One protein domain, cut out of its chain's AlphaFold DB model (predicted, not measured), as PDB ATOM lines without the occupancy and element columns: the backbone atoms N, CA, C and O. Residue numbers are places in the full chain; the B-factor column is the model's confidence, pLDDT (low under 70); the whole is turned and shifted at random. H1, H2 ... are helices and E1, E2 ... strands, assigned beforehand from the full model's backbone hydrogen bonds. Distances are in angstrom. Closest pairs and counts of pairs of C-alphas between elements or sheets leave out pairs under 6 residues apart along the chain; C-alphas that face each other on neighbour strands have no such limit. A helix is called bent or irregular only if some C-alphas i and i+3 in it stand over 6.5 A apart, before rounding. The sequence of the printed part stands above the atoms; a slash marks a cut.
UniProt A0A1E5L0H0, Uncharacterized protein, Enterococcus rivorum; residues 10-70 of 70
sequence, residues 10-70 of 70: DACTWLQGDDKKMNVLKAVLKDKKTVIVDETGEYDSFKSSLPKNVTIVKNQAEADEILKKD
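This is residues 10 to 70 of the 70 residues of an uncharacterized protein of Enterococcus rivorum (UniProt A0A1E5L0H0). A short ribbon of two parallel strands, E1 and E2, stands in the middle, with H4 packed on one face and H3 over the other. On the side of H3, H1 and H2 meet at a corner and make the far end of the domain. The printed part has 61 residues with four named helices and two named strands, in the order H1 H2 E1 H3 E2 H4, and its class is mostly helix. It is compact, with a radius of gyration of the C-alphas of 11.7 A and spans of 33 by 26 by 18 A.

H1, residues 10 to 15, begins with C-alpha 10 at (-34.823, -26.912, -11.003) and is 8.8 A long. H2, residues 19 to 29, measures 15.1 A. E1, residues 34 to 37, and E2, residues 54 to 57, each measure 9.9 A. Between them H3, residues 44 to 49, measures 9.8 A and is irregular: C-alphas 45 and 48 are 7.2 A apart. H4, residues 60 to 68, measures 12.2 A and ends with C-alpha 68 at (-60.645, -21.804, -13.373).

H1 and H2 only just touch, only at the corner by their link, with 3 pairs of C-alphas within 8 A; the closest are Leu 15 and Lys 21, 6.0 A. E1 and E2 are parallel at 23 degrees, with N 36 and O 55 at 2.8 A, within hydrogen-bond range. E1, H3 and E2 form a strand-helix-strand unit, two parallel neighbour strands joined through a helix, with a right-handed crossover. The closest C-alphas of E1 and H4 are Val 37 and Gln 60, 6.2 A. Every O i to N i+4 pair is within range in H1, H2 and H4; H3 has 0 of 2, but 2 of 3 O i to N i+3 pairs.

The C-alphas of Gly 17 and Lys 69 are farthest apart, 34.4 A. The printed part has no cut and no long link. Its mean pLDDT is 73.3; residues 10 to 17, 19, 32 and 69 to 70 are under 70.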
ATOM      1  N   ASP A  10     -35.604 -25.680 -10.803       53.88
ATOM      2  CA  ASP A  10     -34.823 -26.912 -11.003       53.88
ATOM      3  C   ASP A  10     -35.188 -27.686 -12.277       53.88
ATOM      4  O   ASP A  10     -34.331 -28.298 -12.920       53.88
ATOM      5  N   ALA A  11     -36.460 -27.655 -12.685       57.75
ATOM      6  CA  ALA A  11     -36.884 -28.300 -13.920       57.75
ATOM      7  C   ALA A  11     -36.394 -27.539 -15.160       57.75
ATOM      8  O   ALA A  11     -36.115 -28.167 -16.179       57.75
ATOM      9  N   CYS A  12     -36.226 -26.215 -15.069       55.03
ATOM     10  CA  CYS A  12     -35.674 -25.402 -16.153       55.03
ATOM     11  C   CYS A  12     -34.191 -25.730 -16.369       55.03
ATOM     12  O   CYS A  12     -33.763 -26.013 -17.490       55.03
ATOM     13  N   THR A  13     -33.423 -25.816 -15.277       57.91
ATOM     14  CA  THR A  13     -32.019 -26.252 -15.302       57.91
ATOM     15  C   THR A  13     -31.880 -27.690 -15.801       57.91
ATOM     16  O   THR A  13     -30.947 -28.007 -16.534       57.91
ATOM     17  N   TRP A  14     -32.829 -28.572 -15.468       61.09
ATOM     18  CA  TRP A  14     -32.828 -29.952 -15.957       61.09
ATOM     19  C   TRP A  14     -33.039 -30.052 -17.475       61.09
ATOM     20  O   TRP A  14     -32.479 -30.954 -18.102       61.09
ATOM     21  N   LEU A  15     -33.826 -29.139 -18.054       63.69
ATOM     22  CA  LEU A  15     -34.155 -29.085 -19.483       63.69
ATOM     23  C   LEU A  15     -33.090 -28.372 -20.330       63.69
ATOM     24  O   LEU A  15     -33.014 -28.624 -21.535       63.69
ATOM     25  N   GLN A  16     -32.265 -27.514 -19.727       60.00
ATOM     26  CA  GLN A  16     -31.143 -26.879 -20.413       60.00
ATOM     27  C   GLN A  16     -30.081 -27.923 -20.796       60.00
ATOM     28  O   GLN A  16     -29.440 -28.537 -19.947       60.00
ATOM     29  N   GLY A  17     -29.892 -28.112 -22.105       60.34
ATOM     30  CA  GLY A  17     -28.759 -28.852 -22.671       60.34
ATOM     31  C   GLY A  17     -29.030 -30.287 -23.124       60.34
ATOM     32  O   GLY A  17     -28.090 -30.949 -23.551       60.34
ATOM     33  N   ASP A  18     -30.272 -30.783 -23.068       70.44
ATOM     34  CA  ASP A  18     -30.560 -32.159 -23.490       70.44
ATOM     35  C   ASP A  18     -31.897 -32.288 -24.242       70.44
ATOM     36  O   ASP A  18     -32.985 -32.358 -23.657       70.44
ATOM     37  N   ASP A  19     -31.812 -32.366 -25.573       69.88
ATOM     38  CA  ASP A  19     -32.953 -32.582 -26.471       69.88
ATOM     39  C   ASP A  19     -33.776 -33.830 -26.115       69.88
ATOM     40  O   ASP A  19     -34.991 -33.861 -26.344       69.88
ATOM     41  N   LYS A  20     -33.166 -34.863 -25.511       73.69
ATOM     42  CA  LYS A  20     -33.913 -36.060 -25.091       73.69
ATOM     43  C   LYS A  20     -34.836 -35.742 -23.923       73.69
ATOM     44  O   LYS A  20     -35.977 -36.200 -23.923       73.69
ATOM     45  N   LYS A  21     -34.393 -34.929 -22.962       73.31
ATOM     46  CA  LYS A  21     -35.215 -34.514 -21.813       73.31
ATOM     47  C   LYS A  21     -36.383 -33.637 -22.249       73.31
ATOM     48  O   LYS A  21     -37.509 -33.858 -21.806       73.31
ATOM     49  N   MET A  22     -36.148 -32.722 -23.190       73.88
ATOM     50  CA  MET A  22     -37.214 -31.924 -23.800       73.88
ATOM     51  C   MET A  22     -38.221 -32.800 -24.563       73.88
ATOM     52  O   MET A  22     -39.427 -32.575 -24.476       73.88
ATOM     53  N   ASN A  23     -37.766 -33.840 -25.269       78.06
ATOM     54  CA  ASN A  23     -38.658 -34.792 -25.939       78.06
ATOM     55  C   ASN A  23     -39.487 -35.629 -24.955       78.06
ATOM     56  O   ASN A  23     -40.676 -35.839 -25.195       78.06
ATOM     57  N   VAL A  24     -38.903 -36.056 -23.833       77.06
ATOM     58  CA  VAL A  24     -39.646 -36.731 -22.756       77.06
ATOM     59  C   VAL A  24     -40.685 -35.790 -22.156       77.06
ATOM     60  O   VAL A  24     -41.842 -36.181 -22.009       77.06
ATOM     61  N   LEU A  25     -40.318 -34.536 -21.885       76.12
ATOM     62  CA  LEU A  25     -41.254 -33.531 -21.394       76.12
ATOM     63  C   LEU A  25     -42.417 -33.347 -22.375       76.12
ATOM     64  O   LEU A  25     -43.574 -33.486 -21.992       76.12
ATOM     65  N   LYS A  26     -42.128 -33.135 -23.662       75.50
ATOM     66  CA  LYS A  26     -43.150 -33.045 -24.715       75.50
ATOM     67  C   LYS A  26     -44.068 -34.265 -24.727       75.50
ATOM     68  O   LYS A  26     -45.277 -34.090 -24.831       75.50
ATOM     69  N   ALA A  27     -43.524 -35.474 -24.597       77.44
ATOM     70  CA  ALA A  27     -44.304 -36.709 -24.579       77.44
ATOM     71  C   ALA A  27     -45.223 -36.809 -23.350       77.44
ATOM     72  O   ALA A  27     -46.385 -37.178 -23.487       77.44
ATOM     73  N   VAL A  28     -44.735 -36.431 -22.164       75.31
ATOM     74  CA  VAL A  28     -45.522 -36.439 -20.918       75.31
ATOM     75  C   VAL A  28     -46.613 -35.368 -20.932       75.31
ATOM     76  O   VAL A  28     -47.702 -35.578 -20.393       75.31
ATOM     77  N   LEU A  29     -46.316 -34.217 -21.537       73.94
ATOM     78  CA  LEU A  29     -47.226 -33.083 -21.592       73.94
ATOM     79  C   LEU A  29     -48.228 -33.179 -22.747       73.94
ATOM     80  O   LEU A  29     -49.259 -32.535 -22.651       73.94
ATOM     81  N   LYS A  30     -47.986 -33.970 -23.802       70.31
ATOM     82  CA  LYS A  30     -48.774 -33.998 -25.056       70.31
ATOM     83  C   LYS A  30     -50.297 -34.081 -24.875       70.31
ATOM     84  O   LYS A  30     -51.026 -33.442 -25.626       70.31
ATOM     85  N   ASP A  31     -50.760 -34.803 -23.860       70.31
ATOM     86  CA  ASP A  31     -52.185 -35.052 -23.597       70.31
ATOM     87  C   ASP A  31     -52.707 -34.347 -22.330       70.31
ATOM     88  O   ASP A  31     -53.803 -34.635 -21.845       70.31
ATOM     89  N   LYS A  32     -51.928 -33.425 -21.748       69.44
ATOM     90  CA  LYS A  32     -52.274 -32.744 -20.491       69.44
ATOM     91  C   LYS A  32     -52.241 -31.232 -20.646       69.44
ATOM     92  O   LYS A  32     -51.209 -30.657 -20.985       69.44
ATOM     93  N   LYS A  33     -53.347 -30.555 -20.318       70.38
ATOM     94  CA  LYS A  33     -53.335 -29.095 -20.145       70.38
ATOM     95  C   LYS A  33     -52.351 -28.753 -19.025       70.38
ATOM     96  O   LYS A  33     -52.550 -29.164 -17.883       70.38
ATOM     97  N   THR A  34     -51.282 -28.047 -19.374       75.69
ATOM     98  CA  THR A  34     -50.159 -27.788 -18.467       75.69
ATOM     99  C   THR A  34     -49.972 -26.295 -18.314       75.69
ATOM    100  O   THR A  34     -49.967 -25.571 -19.305       75.69
ATOM    101  N   VAL A  35     -49.816 -25.837 -17.076       78.12
ATOM    102  CA  VAL A  35     -49.547 -24.433 -16.776       78.12
ATOM    103  C   VAL A  35     -48.219 -24.356 -16.037       78.12
ATOM    104  O   VAL A  35     -48.069 -24.964 -14.981       78.12
ATOM    105  N   ILE A  36     -47.255 -23.650 -16.618       78.19
ATOM    106  CA  ILE A  36     -45.936 -23.403 -16.038       78.19
ATOM    107  C   ILE A  36     -45.952 -21.992 -15.467       78.19
ATOM    108  O   ILE A  36     -46.266 -21.045 -16.185       78.19
ATOM    109  N   VAL A  37     -45.625 -21.858 -14.185       78.25
ATOM    110  CA  VAL A  37     -45.444 -20.556 -13.541       78.25
ATOM    111  C   VAL A  37     -43.969 -20.202 -13.629       78.25
ATOM    112  O   VAL A  37     -43.138 -20.881 -13.036       78.25
ATOM    113  N   ASP A  38     -43.660 -19.168 -14.397       77.25
ATOM    114  CA  ASP A  38     -42.317 -18.663 -14.631       77.25
ATOM    115  C   ASP A  38     -42.229 -17.201 -14.186       77.25
ATOM    116  O   ASP A  38     -42.514 -16.273 -14.942       77.25
ATOM    117  N   GLU A  39     -41.840 -16.998 -12.929       76.00
ATOM    118  CA  GLU A  39     -41.714 -15.662 -12.331       76.00
ATOM    119  C   GLU A  39     -40.466 -14.912 -12.825       76.00
ATOM    120  O   GLU A  39     -40.358 -13.697 -12.669       76.00
ATOM    121  N   THR A  40     -39.528 -15.630 -13.446       74.88
ATOM    122  CA  THR A  40     -38.187 -15.134 -13.795       74.88
ATOM    123  C   THR A  40     -37.982 -14.912 -15.294       74.88
ATOM    124  O   THR A  40     -37.066 -14.190 -15.683       74.88
ATOM    125  N   GLY A  41     -38.848 -15.476 -16.142       72.88
ATOM    126  CA  GLY A  41     -38.737 -15.389 -17.600       72.88
ATOM    127  C   GLY A  41     -37.806 -16.440 -18.214       72.88
ATOM    128  O   GLY A  41     -37.528 -16.385 -19.413       72.88
ATOM    129  N   GLU A  42     -37.313 -17.399 -17.427       71.50
ATOM    130  CA  GLU A  42     -36.390 -18.438 -17.891       71.50
ATOM    131  C   GLU A  42     -37.034 -19.375 -18.929       71.50
ATOM    132  O   GLU A  42     -36.353 -19.884 -19.823       71.50
ATOM    133  N   TYR A  43     -38.356 -19.564 -18.870       73.50
ATOM    134  CA  TYR A  43     -39.093 -20.405 -19.814       73.50
ATOM    135  C   TYR A  43     -39.463 -19.690 -21.118       73.50
ATOM    136  O   TYR A  43     -39.883 -20.360 -22.068       73.50
ATOM    137  N   ASP A  44     -39.270 -18.371 -21.225       73.25
ATOM    138  CA  ASP A  44     -39.587 -17.615 -22.446       73.25
ATOM    139  C   ASP A  44     -38.763 -18.126 -23.645       73.25
ATOM    140  O   ASP A  44     -39.296 -18.351 -24.733       73.25
ATOM    141  N   SER A  45     -37.499 -18.494 -23.396       73.38
ATOM    142  CA  SER A  45     -36.601 -19.109 -24.390       73.38
ATOM    143  C   SER A  45     -37.065 -20.494 -24.865       73.38
ATOM    144  O   SER A  45     -36.752 -20.916 -25.978       73.38
ATOM    145  N   PHE A  46     -37.842 -21.208 -24.047       72.94
ATOM    146  CA  PHE A  46     -38.337 -22.554 -24.348       72.94
ATOM    147  C   PHE A  46     -39.779 -22.562 -24.851       72.94
ATOM    148  O   PHE A  46     -40.244 -23.594 -25.336       72.94
ATOM    149  N   LYS A  47     -40.478 -21.422 -24.806       74.31
ATOM    150  CA  LYS A  47     -41.881 -21.280 -25.213       74.31
ATOM    151  C   LYS A  47     -42.152 -21.811 -26.619       74.31
ATOM    152  O   LYS A  47     -43.132 -22.519 -26.821       74.31
ATOM    153  N   SER A  48     -41.254 -21.544 -27.566       75.69
ATOM    154  CA  SER A  48     -41.354 -22.038 -28.950       75.69
ATOM    155  C   SER A  48     -41.139 -23.550 -29.082       75.69
ATOM    156  O   SER A  48     -41.602 -24.158 -30.044       75.69
ATOM    157  N   SER A  49     -40.445 -24.163 -28.122       77.56
ATOM    158  CA  SER A  49     -40.203 -25.605 -28.079       77.56
ATOM    159  C   SER A  49     -41.278 -26.362 -27.308       77.56
ATOM    160  O   SER A  49     -41.331 -27.584 -27.415       77.56
ATOM    161  N   LEU A  50     -42.133 -25.695 -26.535       77.25
ATOM    162  CA  LEU A  50     -43.155 -26.371 -25.747       77.25
ATOM    163  C   LEU A  50     -44.392 -26.732 -26.593       77.25
ATOM    164  O   LEU A  50     -44.731 -26.037 -27.553       77.25
ATOM    165  N   PRO A  51     -45.095 -27.826 -26.251       75.75
ATOM    166  CA  PRO A  51     -46.370 -28.171 -26.870       75.75
ATOM    167  C   PRO A  51     -47.417 -27.052 -26.725       75.75
ATOM    168  O   PRO A  51     -47.472 -26.377 -25.701       75.75
ATOM    169  N   LYS A  52     -48.316 -26.899 -27.709       80.12
ATOM    170  CA  LYS A  52     -49.355 -25.840 -27.726       80.12
ATOM    171  C   LYS A  52     -50.341 -25.888 -26.549       80.12
ATOM    172  O   LYS A  52     -51.029 -24.912 -26.280       80.12
ATOM    173  N   ASN A  53     -50.439 -27.030 -25.880       77.38
ATOM    174  CA  ASN A  53     -51.266 -27.257 -24.694       77.38
ATOM    175  C   ASN A  53     -50.548 -26.903 -23.375       77.38
ATOM    176  O   ASN A  53     -51.086 -27.160 -22.293       77.38
ATOM    177  N   VAL A  54     -49.341 -26.339 -23.467       80.12
ATOM    178  CA  VAL A  54     -48.602 -25.752 -22.353       80.12
ATOM    179  C   VAL A  54     -48.783 -24.240 -22.383       80.12
ATOM    180  O   VAL A  54     -48.585 -23.593 -23.409       80.12
ATOM    181  N   THR A  55     -49.151 -23.662 -21.248       81.81
ATOM    182  CA  THR A  55     -49.237 -22.215 -21.063       81.81
ATOM    183  C   THR A  55     -48.226 -21.784 -20.019       81.81
ATOM    184  O   THR A  55     -48.190 -22.355 -18.935       81.81
ATOM    185  N   ILE A  56     -47.401 -20.794 -20.346       81.38
ATOM    186  CA  ILE A  56     -46.477 -20.178 -19.391       81.38
ATOM    187  C   ILE A  56     -47.128 -18.894 -18.879       81.38
ATOM    188  O   ILE A  56     -47.608 -18.091 -19.680       81.38
ATOM    189  N   VAL A  57     -47.149 -18.717 -17.563       82.31
ATOM    190  CA  VAL A  57     -47.679 -17.538 -16.869       82.31
ATOM    191  C   VAL A  57     -46.635 -16.973 -15.921       82.31
ATOM    192  O   VAL A  57     -45.740 -17.701 -15.508       82.31
ATOM    193  N   LYS A  58     -46.747 -15.696 -15.545       81.06
ATOM    194  CA  LYS A  58     -45.708 -15.031 -14.743       81.06
ATOM    195  C   LYS A  58     -45.870 -15.201 -13.242       81.06
ATOM    196  O   LYS A  58     -44.978 -14.835 -12.494       81.06
ATOM    197  N   ASN A  59     -47.027 -15.667 -12.788       82.25
ATOM    198  CA  ASN A  59     -47.317 -15.841 -11.373       82.25
ATOM    199  C   ASN A  59     -48.435 -16.868 -11.170       82.25
ATOM    200  O   ASN A  59     -49.152 -17.257 -12.098       82.25
ATOM    201  N   GLN A  60     -48.590 -17.302  -9.923       78.06
ATOM    202  CA  GLN A  60     -49.581 -18.307  -9.562       78.06
ATOM    203  C   GLN A  60     -51.028 -17.813  -9.721       78.06
ATOM    204  O   GLN A  60     -51.902 -18.612 -10.042       78.06
ATOM    205  N   ALA A  61     -51.291 -16.510  -9.570       83.38
ATOM    206  CA  ALA A  61     -52.635 -15.955  -9.740       83.38
ATOM    207  C   ALA A  61     -53.133 -16.096 -11.190       83.38
ATOM    208  O   ALA A  61     -54.256 -16.547 -11.415       83.38
ATOM    209  N   GLU A  62     -52.275 -15.805 -12.172       82.50
ATOM    210  CA  GLU A  62     -52.554 -16.047 -13.590       82.50
ATOM    211  C   GLU A  62     -52.750 -17.541 -13.881       82.50
ATOM    212  O   GLU A  62     -53.622 -17.917 -14.667       82.50
ATOM    213  N   ALA A  63     -51.984 -18.415 -13.218       81.38
ATOM    214  CA  ALA A  63     -52.168 -19.859 -13.352       81.38
ATOM    215  C   ALA A  63     -53.564 -20.293 -12.891       81.38
ATOM    216  O   ALA A  63     -54.245 -21.057 -13.579       81.38
ATOM    217  N   ASP A  64     -53.999 -19.784 -11.739       80.19
ATOM    218  CA  ASP A  64     -55.313 -20.048 -11.165       80.19
ATOM    219  C   ASP A  64     -56.449 -19.551 -12.068       80.19
ATOM    220  O   ASP A  64     -57.440 -20.257 -12.244       80.19
ATOM    221  N   GLU A  65     -56.309 -18.383 -12.701       82.50
ATOM    222  CA  GLU A  65     -57.304 -17.878 -13.657       82.50
ATOM    223  C   GLU A  65     -57.460 -18.789 -14.885       82.50
ATOM    224  O   GLU A  65     -58.581 -19.085 -15.310       82.50
ATOM    225  N   ILE A  66     -56.351 -19.287 -15.437       78.19
ATOM    226  CA  ILE A  66     -56.357 -20.184 -16.606       78.19
ATOM    227  C   ILE A  66     -56.926 -21.566 -16.261       78.19
ATOM    228  O   ILE A  66     -57.547 -22.218 -17.108       78.19
ATOM    229  N   LEU A  67     -56.720 -22.017 -15.023       71.50
ATOM    230  CA  LEU A  67     -57.245 -23.284 -14.519       71.50
ATOM    231  C   LEU A  67     -58.720 -23.201 -14.106       71.50
ATOM    232  O   LEU A  67     -59.394 -24.225 -14.139       71.50
ATOM    233  N   LYS A  68     -59.229 -22.020 -13.729       74.62
ATOM    234  CA  LYS A  68     -60.645 -21.804 -13.373       74.62
ATOM    235  C   LYS A  68     -61.569 -21.687 -14.585       74.62
ATOM    236  O   LYS A  68     -62.759 -21.952 -14.456       74.62
ATOM    237  N   LYS A  69     -61.046 -21.286 -15.747       60.22
ATOM    238  CA  LYS A  69     -61.816 -21.139 -16.998       60.22
ATOM    239  C   LYS A  69     -62.038 -22.458 -17.764       60.22
ATOM    240  O   LYS A  69     -62.485 -22.406 -18.906       60.22
ATOM    241  N   ASP A  70     -61.715 -23.614 -17.176       53.69
ATOM    242  CA  ASP A  70     -61.616 -24.922 -17.854       53.69
ATOM    243  C   ASP A  70     -62.124 -26.098 -17.010       53.69
ATOM    244  O   ASP A  70     -62.772 -27.012 -17.562       53.69
TER     245      ASP A  70